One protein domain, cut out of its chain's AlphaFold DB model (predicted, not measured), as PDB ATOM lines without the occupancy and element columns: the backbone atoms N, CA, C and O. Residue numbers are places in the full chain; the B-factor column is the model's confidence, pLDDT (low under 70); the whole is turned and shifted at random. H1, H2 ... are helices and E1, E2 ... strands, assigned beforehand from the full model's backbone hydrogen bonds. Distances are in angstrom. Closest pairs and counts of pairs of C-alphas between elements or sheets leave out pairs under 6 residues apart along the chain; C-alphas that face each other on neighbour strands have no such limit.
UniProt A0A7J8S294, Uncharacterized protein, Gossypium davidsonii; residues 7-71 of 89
ATOM      1  N   TYR A   7      41.423  -6.211  20.584       87.75
ATOM      2  CA  TYR A   7      40.543  -5.253  21.212       87.75
ATOM      3  C   TYR A   7      39.502  -4.767  20.215       87.75
ATOM      4  O   TYR A   7      39.780  -4.511  19.043       87.75
ATOM      5  N   LYS A   8      38.270  -4.667  20.701       89.19
ATOM      6  CA  LYS A   8      37.094  -4.341  19.901       89.19
ATOM      7  C   LYS A   8      36.486  -3.062  20.442       89.19
ATOM      8  O   LYS A   8      35.923  -3.087  21.531       89.19
ATOM      9  N   LEU A   9      36.563  -1.980  19.675       86.88
ATOM     10  CA  LEU A   9      35.885  -0.732  20.014       86.88
ATOM     11  C   LEU A   9      34.669  -0.558  19.117       86.88
ATOM     12  O   LEU A   9      34.771  -0.705  17.901       86.88
ATOM     13  N   TRP A  10      33.525  -0.259  19.727       84.94
ATOM     14  CA  TRP A  10      32.269  -0.019  19.028       84.94
ATOM     15  C   TRP A  10      31.829   1.422  19.233       84.94
ATOM     16  O   TRP A  10      31.711   1.877  20.369       84.94
ATOM     17  N   THR A  11      31.548   2.128  18.145       82.31
ATOM     18  CA  THR A  11      30.918   3.451  18.193       82.31
ATOM     19  C   THR A  11      30.137   3.687  16.904       82.31
ATOM     20  O   THR A  11      30.494   3.162  15.852       82.31
ATOM     21  N   ASP A  12      29.005   4.383  16.996       79.50
ATOM     22  CA  ASP A  12      28.106   4.680  15.866       79.50
ATOM     23  C   ASP A  12      27.698   3.456  15.023       79.50
ATOM     24  O   ASP A  12      27.574   3.518  13.802       79.50
ATOM     25  N   GLY A  13      27.505   2.307  15.681       83.44
ATOM     26  CA  GLY A  13      27.125   1.051  15.023       83.44
ATOM     27  C   GLY A  13      28.250   0.385  14.223       83.44
ATOM     28  O   GLY A  13      28.009  -0.627  13.567       83.44
ATOM     29  N   ARG A  14      29.474   0.919  14.294       84.50
ATOM     30  CA  ARG A  14      30.667   0.386  13.632       84.50
ATOM     31  C   ARG A  14      31.681  -0.121  14.640       84.50
ATOM     32  O   ARG A  14      31.679   0.274  15.804       84.50
ATOM     33  N   GLN A  15      32.553  -0.999  14.157       87.56
ATOM     34  CA  GLN A  15      33.579  -1.655  14.950       87.56
ATOM     35  C   GLN A  15      34.973  -1.330  14.417       87.56
ATOM     36  O   GLN A  15      35.209  -1.429  13.216       87.56
ATOM     37  N   ILE A  16      35.902  -1.044  15.327       85.88
ATOM     38  CA  ILE A  16      37.344  -1.069  15.072       85.88
ATOM     39  C   ILE A  16      37.951  -2.278  15.773       85.88
ATOM     40  O   ILE A  16      37.627  -2.573  16.929       85.88
ATOM     41  N   LEU A  17      38.842  -2.966  15.059       89.62
ATOM     42  CA  LEU A  17      39.679  -4.032  15.595       89.62
ATOM     43  C   LEU A  17      41.105  -3.507  15.754       89.62
ATOM     44  O   LEU A  17      41.768  -3.207  14.760       89.62
ATOM     45  N   ALA A  18      41.561  -3.413  16.998       87.81
ATOM     46  CA  ALA A  18      42.936  -3.074  17.330       87.81
ATOM     47  C   ALA A  18      43.646  -4.312  17.878       87.81
ATOM     48  O   ALA A  18      43.110  -5.040  18.715       87.81
ATOM     49  N   TYR A  19      44.847  -4.567  17.385       86.12
ATOM     50  CA  TYR A  19      45.677  -5.685  17.805       86.12
ATOM     51  C   TYR A  19      46.699  -5.201  18.820       86.12
ATOM     52  O   TYR A  19      47.269  -4.124  18.654       86.12
ATOM     53  N   GLU A  20      47.025  -6.047  19.795       82.50
ATOM     54  CA  GLU A  20      48.110  -5.796  20.759       82.50
ATOM     55  C   GLU A  20      49.448  -5.436  20.082       82.50
ATOM     56  O   GLU A  20      50.280  -4.738  20.644       82.50
ATOM     57  N   THR A  21      49.660  -5.871  18.837       82.00
ATOM     58  CA  THR A  21      50.869  -5.563  18.059       82.00
ATOM     59  C   THR A  21      50.896  -4.154  17.459       82.00
ATOM     60  O   THR A  21      51.764  -3.894  16.628       82.00
ATOM     61  N   GLY A  22      49.922  -3.297  17.765       75.06
ATOM     62  CA  GLY A  22      49.823  -1.947  17.205       75.06
ATOM     63  C   GLY A  22      49.217  -1.890  15.797       75.06
ATOM     64  O   GLY A  22      49.370  -0.909  15.086       75.06
ATOM     65  N   ASN A  23      48.544  -2.950  15.337       81.31
ATOM     66  CA  ASN A  23      47.859  -2.907  14.042       81.31
ATOM     67  C   ASN A  23      46.388  -2.554  14.242       81.31
ATOM     68  O   ASN A  23      45.742  -3.088  15.142       81.31
ATOM     69  N   ILE A  24      45.836  -1.729  13.356       84.25
ATOM     70  CA  ILE A  24      44.394  -1.504  13.258       84.25
ATOM     71  C   ILE A  24      43.903  -2.127  11.962       84.25
ATOM     72  O   ILE A  24      44.343  -1.752  10.876       84.25
ATOM     73  N   GLN A  25      42.993  -3.091  12.068       81.56
ATOM     74  CA  GLN A  25      42.348  -3.663  10.892       81.56
ATOM     75  C   GLN A  25      41.112  -2.840  10.567       81.56
ATOM     76  O   GLN A  25      40.029  -3.077  11.103       81.56
ATOM     77  N   ASN A  26      41.309  -1.867   9.685       79.88
ATOM     78  CA  ASN A  26      40.234  -1.123   9.059       79.88
ATOM     79  C   ASN A  26      40.660  -0.653   7.664       79.88
ATOM     80  O   ASN A  26      41.856  -0.486   7.404       79.88
ATOM     81  N   ASP A  27      39.694  -0.435   6.780       81.88
ATOM     82  CA  ASP A  27      39.966   0.169   5.482       81.88
ATOM     83  C   ASP A  27      40.238   1.669   5.663       81.88
ATOM     84  O   ASP A  27      39.681   2.329   6.541       81.88
ATOM     85  N   ARG A  28      41.132   2.236   4.846       83.25
ATOM     86  CA  ARG A  28      41.429   3.679   4.879       83.25
ATOM     87  C   ARG A  28      40.382   4.460   4.081       83.25
ATOM     88  O   ARG A  28      40.702   5.098   3.079       83.25
ATOM     89  N   ASP A  29      39.138   4.377   4.525       85.00
ATOM     90  CA  ASP A  29      38.007   5.144   4.009       85.00
ATOM     91  C   ASP A  29      37.629   6.309   4.947       85.00
ATOM     92  O   ASP A  29      38.125   6.435   6.070       85.00
ATOM     93  N   GLU A  30      36.767   7.201   4.460       83.00
ATOM     94  CA  GLU A  30      36.296   8.385   5.186       83.00
ATOM     95  C   GLU A  30      35.626   8.046   6.522       83.00
ATOM     96  O   GLU A  30      35.860   8.714   7.532       83.00
ATOM     97  N   GLU A  31      34.792   7.013   6.539       85.50
ATOM     98  CA  GLU A  31      34.020   6.642   7.716       85.50
ATOM     99  C   GLU A  31      34.939   6.052   8.786       85.50
ATOM    100  O   GLU A  31      34.814   6.385   9.964       85.50
ATOM    101  N   SER A  32      35.921   5.258   8.372       86.94
ATOM    102  CA  SER A  32      36.978   4.714   9.215       86.94
ATOM    103  C   SER A  32      37.866   5.811   9.809       86.94
ATOM    104  O   SER A  32      38.170   5.771  11.000       86.94
ATOM    105  N   VAL A  33      38.212   6.848   9.037       87.19
ATOM    106  CA  VAL A  33      38.932   8.032   9.549       87.19
ATOM    107  C   VAL A  33      38.096   8.791  10.586       87.19
ATOM    108  O   VAL A  33      38.621   9.160  11.638       87.19
ATOM    109  N   ARG A  34      36.798   9.012  10.323       86.94
ATOM    110  CA  ARG A  34      35.877   9.662  11.275       86.94
ATOM    111  C   ARG A  34      35.750   8.864  12.572       86.94
ATOM    112  O   ARG A  34      35.759   9.448  13.654       86.94
ATOM    113  N   LEU A  35      35.685   7.540  12.465       88.94
ATOM    114  CA  LEU A  35      35.589   6.632  13.602       88.94
ATOM    115  C   LEU A  35      36.843   6.689  14.482       88.94
ATOM    116  O   LEU A  35      36.737   6.830  15.701       88.94
ATOM    117  N   LEU A  36      38.027   6.643  13.861       89.44
ATOM    118  CA  LEU A  36      39.305   6.771  14.560       89.44
ATOM    119  C   LEU A  36      39.434   8.134  15.253       89.44
ATOM    120  O   LEU A  36      39.826   8.175  16.416       89.44
ATOM    121  N   LYS A  37      39.038   9.229  14.584       89.81
ATOM    122  CA  LYS A  37      39.000  10.574  15.185       89.81
ATOM    123  C   LYS A  37      38.127  10.599  16.437       89.81
ATOM    124  O   LYS A  37      38.565  11.056  17.486       89.81
ATOM    125  N   LYS A  38      36.901  10.082  16.334       89.38
ATOM    126  CA  LYS A  38      35.951  10.077  17.448       89.38
ATOM    127  C   LYS A  38      36.519   9.334  18.652       89.38
ATOM    128  O   LYS A  38      36.466   9.848  19.760       89.38
ATOM    129  N   ILE A  39      37.093   8.153  18.436       87.94
ATOM    130  CA  ILE A  39      37.699   7.360  19.511       87.94
ATOM    131  C   ILE A  39      38.928   8.066  20.098       87.94
ATOM    132  O   ILE A  39      39.106   8.058  21.310       87.94
ATOM    133  N   ALA A  40      39.753   8.706  19.264       87.56
ATOM    134  CA  ALA A  40      40.901   9.492  19.713       87.56
ATOM    135  C   ALA A  40      40.504  10.667  20.629       87.56
ATOM    136  O   ALA A  40      41.260  11.013  21.538       87.56
ATOM    137  N   GLU A  41      39.331  11.258  20.403       87.69
ATOM    138  CA  GLU A  41      38.776  12.365  21.192       87.69
ATOM    139  C   GLU A  41      37.965  11.897  22.417       87.69
ATOM    140  O   GLU A  41      37.633  12.711  23.276       87.69
ATOM    141  N   MET A  42      37.644  10.603  22.524       86.31
ATOM    142  CA  MET A  42      36.916  10.051  23.668       86.31
ATOM    143  C   MET A  42      37.834   9.852  24.882       86.31
ATOM    144  O   MET A  42      38.941   9.324  24.776       86.31
ATOM    145  N   GLU A  43      37.329  10.199  26.065       83.75
ATOM    146  CA  GLU A  43      37.935   9.817  27.342       83.75
ATOM    147  C   GLU A  43      37.505   8.384  27.687       83.75
ATOM    148  O   GLU A  43      36.375   8.144  28.111       83.75
ATOM    149  N   ILE A  44      38.390   7.414  27.437       83.06
ATOM    150  CA  ILE A  44      38.144   5.992  27.712       83.06
ATOM    151  C   ILE A  44      39.096   5.535  28.821       83.06
ATOM    152  O   ILE A  44      40.274   5.296  28.567       83.06
ATOM    153  N   GLU A  45      38.588   5.424  30.048       78.38
ATOM    154  CA  GLU A  45      39.385   5.030  31.224       78.38
ATOM    155  C   GLU A  45      39.556   3.503  31.349       78.38
ATOM    156  O   GLU A  45      40.571   3.032  31.855       78.38
ATOM    157  N   ASP A  46      38.601   2.725  30.830       83.12
ATOM    158  CA  ASP A  46      38.563   1.256  30.948       83.12
ATOM    159  C   ASP A  46      39.278   0.512  29.798       83.12
ATOM    160  O   ASP A  46      39.106  -0.697  29.627       83.12
ATOM    161  N   PHE A  47      40.066   1.213  28.976       83.00
ATOM    162  CA  PHE A  47      40.811   0.620  27.859       83.00
ATOM    163  C   PHE A  47      42.323   0.717  28.067       83.00
ATOM    164  O   PHE A  47      42.801   1.705  28.627       83.00
ATOM    165  N   PRO A  48      43.111  -0.255  27.570       87.88
ATOM    166  CA  PRO A  48      44.561  -0.149  27.634       87.88
ATOM    167  C   PRO A  48      45.057   1.093  26.889       87.88
ATOM    168  O   PRO A  48      44.733   1.303  25.717       87.88
ATOM    169  N   SER A  49      45.858   1.913  27.570       87.94
ATOM    170  CA  SER A  49      46.293   3.213  27.053       87.94
ATOM    171  C   SER A  49      47.074   3.093  25.747       87.94
ATOM    172  O   SER A  49      46.870   3.902  24.849       87.94
ATOM    173  N   HIS A  50      47.892   2.046  25.600       87.69
ATOM    174  CA  HIS A  50      48.683   1.809  24.390       87.69
ATOM    175  C   HIS A  50      47.810   1.556  23.156       87.69
ATOM    176  O   HIS A  50      48.165   1.970  22.058       87.69
ATOM    177  N   ILE A  51      46.639   0.935  23.323       89.00
ATOM    178  CA  ILE A  51      45.679   0.727  22.231       89.00
ATOM    179  C   ILE A  51      45.041   2.051  21.813       89.00
ATOM    180  O   ILE A  51      44.861   2.310  20.623       89.00
ATOM    181  N   ILE A  52      44.722   2.911  22.781       89.19
ATOM    182  CA  ILE A  52      44.191   4.250  22.507       89.19
ATOM    183  C   ILE A  52      45.245   5.126  21.816       89.19
ATOM    184  O   ILE A  52      44.921   5.851  20.875       89.19
ATOM    185  N   GLU A  53      46.504   5.045  22.243       89.62
ATOM    186  CA  GLU A  53      47.627   5.732  21.596       89.62
ATOM    187  C   GLU A  53      47.837   5.256  20.154       89.62
ATOM    188  O   GLU A  53      48.026   6.087  19.265       89.62
ATOM    189  N   GLU A  54      47.711   3.955  19.883       90.69
ATOM    190  CA  GLU A  54      47.801   3.423  18.520       90.69
ATOM    191  C   GLU A  54      46.667   3.937  17.621       90.69
ATOM    192  O   GLU A  54      46.888   4.314  16.468       90.69
ATOM    193  N   ILE A  55      45.440   4.014  18.152       89.56
ATOM    194  CA  ILE A  55      44.285   4.587  17.443       89.56
ATOM    195  C   ILE A  55      44.537   6.051  17.081       89.56
ATOM    196  O   ILE A  55      44.300   6.451  15.937       89.56
ATOM    197  N   LYS A  56      45.076   6.829  18.024       89.75
ATOM    198  CA  LYS A  56      45.471   8.227  17.805       89.75
ATOM    199  C   LYS A  56      46.552   8.338  16.731       89.75
ATOM    200  O   LYS A  56      46.376   9.085  15.771       89.75
ATOM    201  N   SER A  57      47.617   7.544  16.834       89.81
ATOM    202  CA  SER A  57      48.726   7.561  15.876       89.81
ATOM    203  C   SER A  57      48.290   7.151  14.467       89.81
ATOM    204  O   SER A  57      48.677   7.773  13.471       89.81
ATOM    205  N   THR A  58      47.420   6.143  14.365       89.56
ATOM    206  CA  THR A  58      46.848   5.696  13.091       89.56
ATOM    207  C   THR A  58      46.019   6.806  12.453       89.56
ATOM    208  O   THR A  58      46.198   7.102  11.269       89.56
ATOM    209  N   TRP A  59      45.150   7.459  13.231       89.38
ATOM    210  CA  TRP A  59      44.370   8.601  12.760       89.38
ATOM    211  C   TRP A  59      45.271   9.731  12.248       89.38
ATOM    212  O   TRP A  59      45.117  10.150  11.101       89.38
ATOM    213  N   GLU A  60      46.246  10.173  13.044       88.38
ATOM    214  CA  GLU A  60      47.197  11.228  12.672       88.38
ATOM    215  C   GLU A  60      47.980  10.880  11.403       88.38
ATOM    216  O   GLU A  60      48.157  11.716  10.515       88.38
ATOM    217  N   THR A  61      48.409   9.626  11.263       87.69
ATOM    218  CA  THR A  61      49.118   9.145  10.072       87.69
ATOM    219  C   THR A  61      48.221   9.187   8.834       87.69
ATOM    220  O   THR A  61      48.654   9.571   7.740       87.69
ATOM    221  N   TRP A  62      46.953   8.800   8.981       85.75
ATOM    222  CA  TRP A  62      45.991   8.771   7.882       85.75
ATOM    223  C   TRP A  62      45.540  10.168   7.456       85.75
ATOM    224  O   TRP A  62      45.217  10.353   6.281       85.75
ATOM    225  N   THR A  63      45.556  11.144   8.361       81.00
ATOM    226  CA  THR A  63      45.212  12.543   8.072       81.00
ATOM    227  C   THR A  63      46.411  13.375   7.606       81.00
ATOM    228  O   THR A  63      46.243  14.266   6.777       81.00
ATOM    229  N   SER A  64      47.629  13.049   8.053       74.69
ATOM    230  CA  SER A  64      48.866  13.770   7.698       74.69
ATOM    231  C   SER A  64      49.469  13.352   6.354       74.69
ATOM    232  O   SER A  64      50.298  14.064   5.786       74.69
ATOM    233  N   SER A  65      49.101  12.181   5.827       63.94
ATOM    234  CA  SER A  65      49.668  11.680   4.576       63.94
ATOM    235  C   SER A  65      48.972  12.320   3.355       63.94
ATOM    236  O   SER A  65      47.784  12.063   3.142       63.94
ATOM    237  N   PRO A  66      49.691  13.065   2.484       55.03
ATOM    238  CA  PRO A  66      49.119  13.925   1.432       55.03
ATOM    239  C   PRO A  66      48.414  13.180   0.282       55.03
ATOM    240  O   PRO A  66      47.992  13.797  -0.690       55.03
ATOM    241  N   ARG A  67      48.283  11.850   0.365       51.94
ATOM    242  CA  ARG A  67      47.549  11.039  -0.621       51.94
ATOM    243  C   ARG A  67      46.035  11.049  -0.430       51.94
ATOM    244  O   ARG A  67      45.329  10.727  -1.375       51.94
ATOM    245  N   LEU A  68      45.550  11.426   0.749       49.19
ATOM    246  CA  LEU A  68      44.146  11.753   0.965       49.19
ATOM    247  C   LEU A  68      44.115  13.195   1.433       49.19
ATOM    248  O   LEU A  68      44.251  13.484   2.618       49.19
ATOM    249  N   SER A  69      44.008  14.120   0.488       48.09
ATOM    250  CA  SER A  69      43.652  15.485   0.823       48.09
ATOM    251  C   SER A  69      42.295  15.442   1.530       48.09
ATOM    252  O   SER A  69      41.252  15.328   0.888       48.09
ATOM    253  N   LEU A  70      42.328  15.573   2.858       50.78
ATOM    254  CA  LEU A  70      41.209  15.884   3.762       50.78
ATOM    255  C   LEU A  70      40.324  17.034   3.253       50.78
ATOM    256  O   LEU A  70      39.209  17.225   3.720       50.78
ATOM    257  N   HIS A  71      40.810  17.764   2.251       45.72
ATOM    258  CA  HIS A  71      40.099  18.751   1.458       45.72
ATOM    259  C   HIS A  71      38.792  18.256   0.811       45.72
ATOM    260  O   HIS A  71      37.977  19.094   0.444       45.72
TER     261      HIS A  71
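Overview. This is residues 7 to 71 of the 89 residues of an uncharacterized protein of Gossypium davidsonii (UniProt A0A7J8S294). What is the main picture? A hairpin of two strands, E1 and E2, covers one side of a pair of helices, H1 and H2, which pack on each other at a steep slant. What is it made of? The 65 printed residues hold two named strands and two named helices, in the order E1, E2, H1, H2; the sheet E1 - E2 is antiparallel and the class is mixed, helices and strands. How large is it? It is compact, with a radius of gyration of the C-alphas of 11.3 A and spans of 34 by 24 by 20 A.

Arrangement. How do the strands pair? E1, residues 7 to 11, and E2, residues 14 to 19, form an antiparallel hairpin at 158 degrees, with N 7 and O 18 2.8 A apart and N 16 and O 9 2.8 A apart, both within hydrogen-bond range. Residues 17 to 18 of E2 also pair, antiparallel, with residues 24 to 25. Where do the helices come near? The closest C-alphas of E1 and H1, residues 30 to 41, are those of Thr 11 and Leu 35, 7.3 A apart. Those of E2 and H2, residues 49 to 64, are Ala 18 and Ile 51, 6.8 A apart. How do the helices stand? H1 and H2 touch, closest at the C-alphas of Ala 40 and Lys 56, 5.1 A apart, and run opposite ways at a steep tilt of 45 degrees. In both, every O i to N i+4 pair is within hydrogen-bond range.

Along the chain. Where does E1 begin? C-alpha 7 is at (40.543, -5.253, 21.212); E1 measures 13.3 A and E2 16.7 A from first to last C-alpha. Where do the helices lie? H1 measures 16.7 A, and H2, 22.2 A long, ends with C-alpha 64 at (48.866, 13.770, 7.698).

Size, cuts and confidence. How far does it reach? The two C-alphas farthest apart, those of Asp 46 and His 71, are 34.3 A apart. Are there cuts or long links? The printed part has no cut; the link E1 to E2 is tight, and those from E2 to H1 and H1 to H2 are short. Where is confidence low? Residues 65 to 71 are under 70, while the mean pLDDT of the printed part is 82.0.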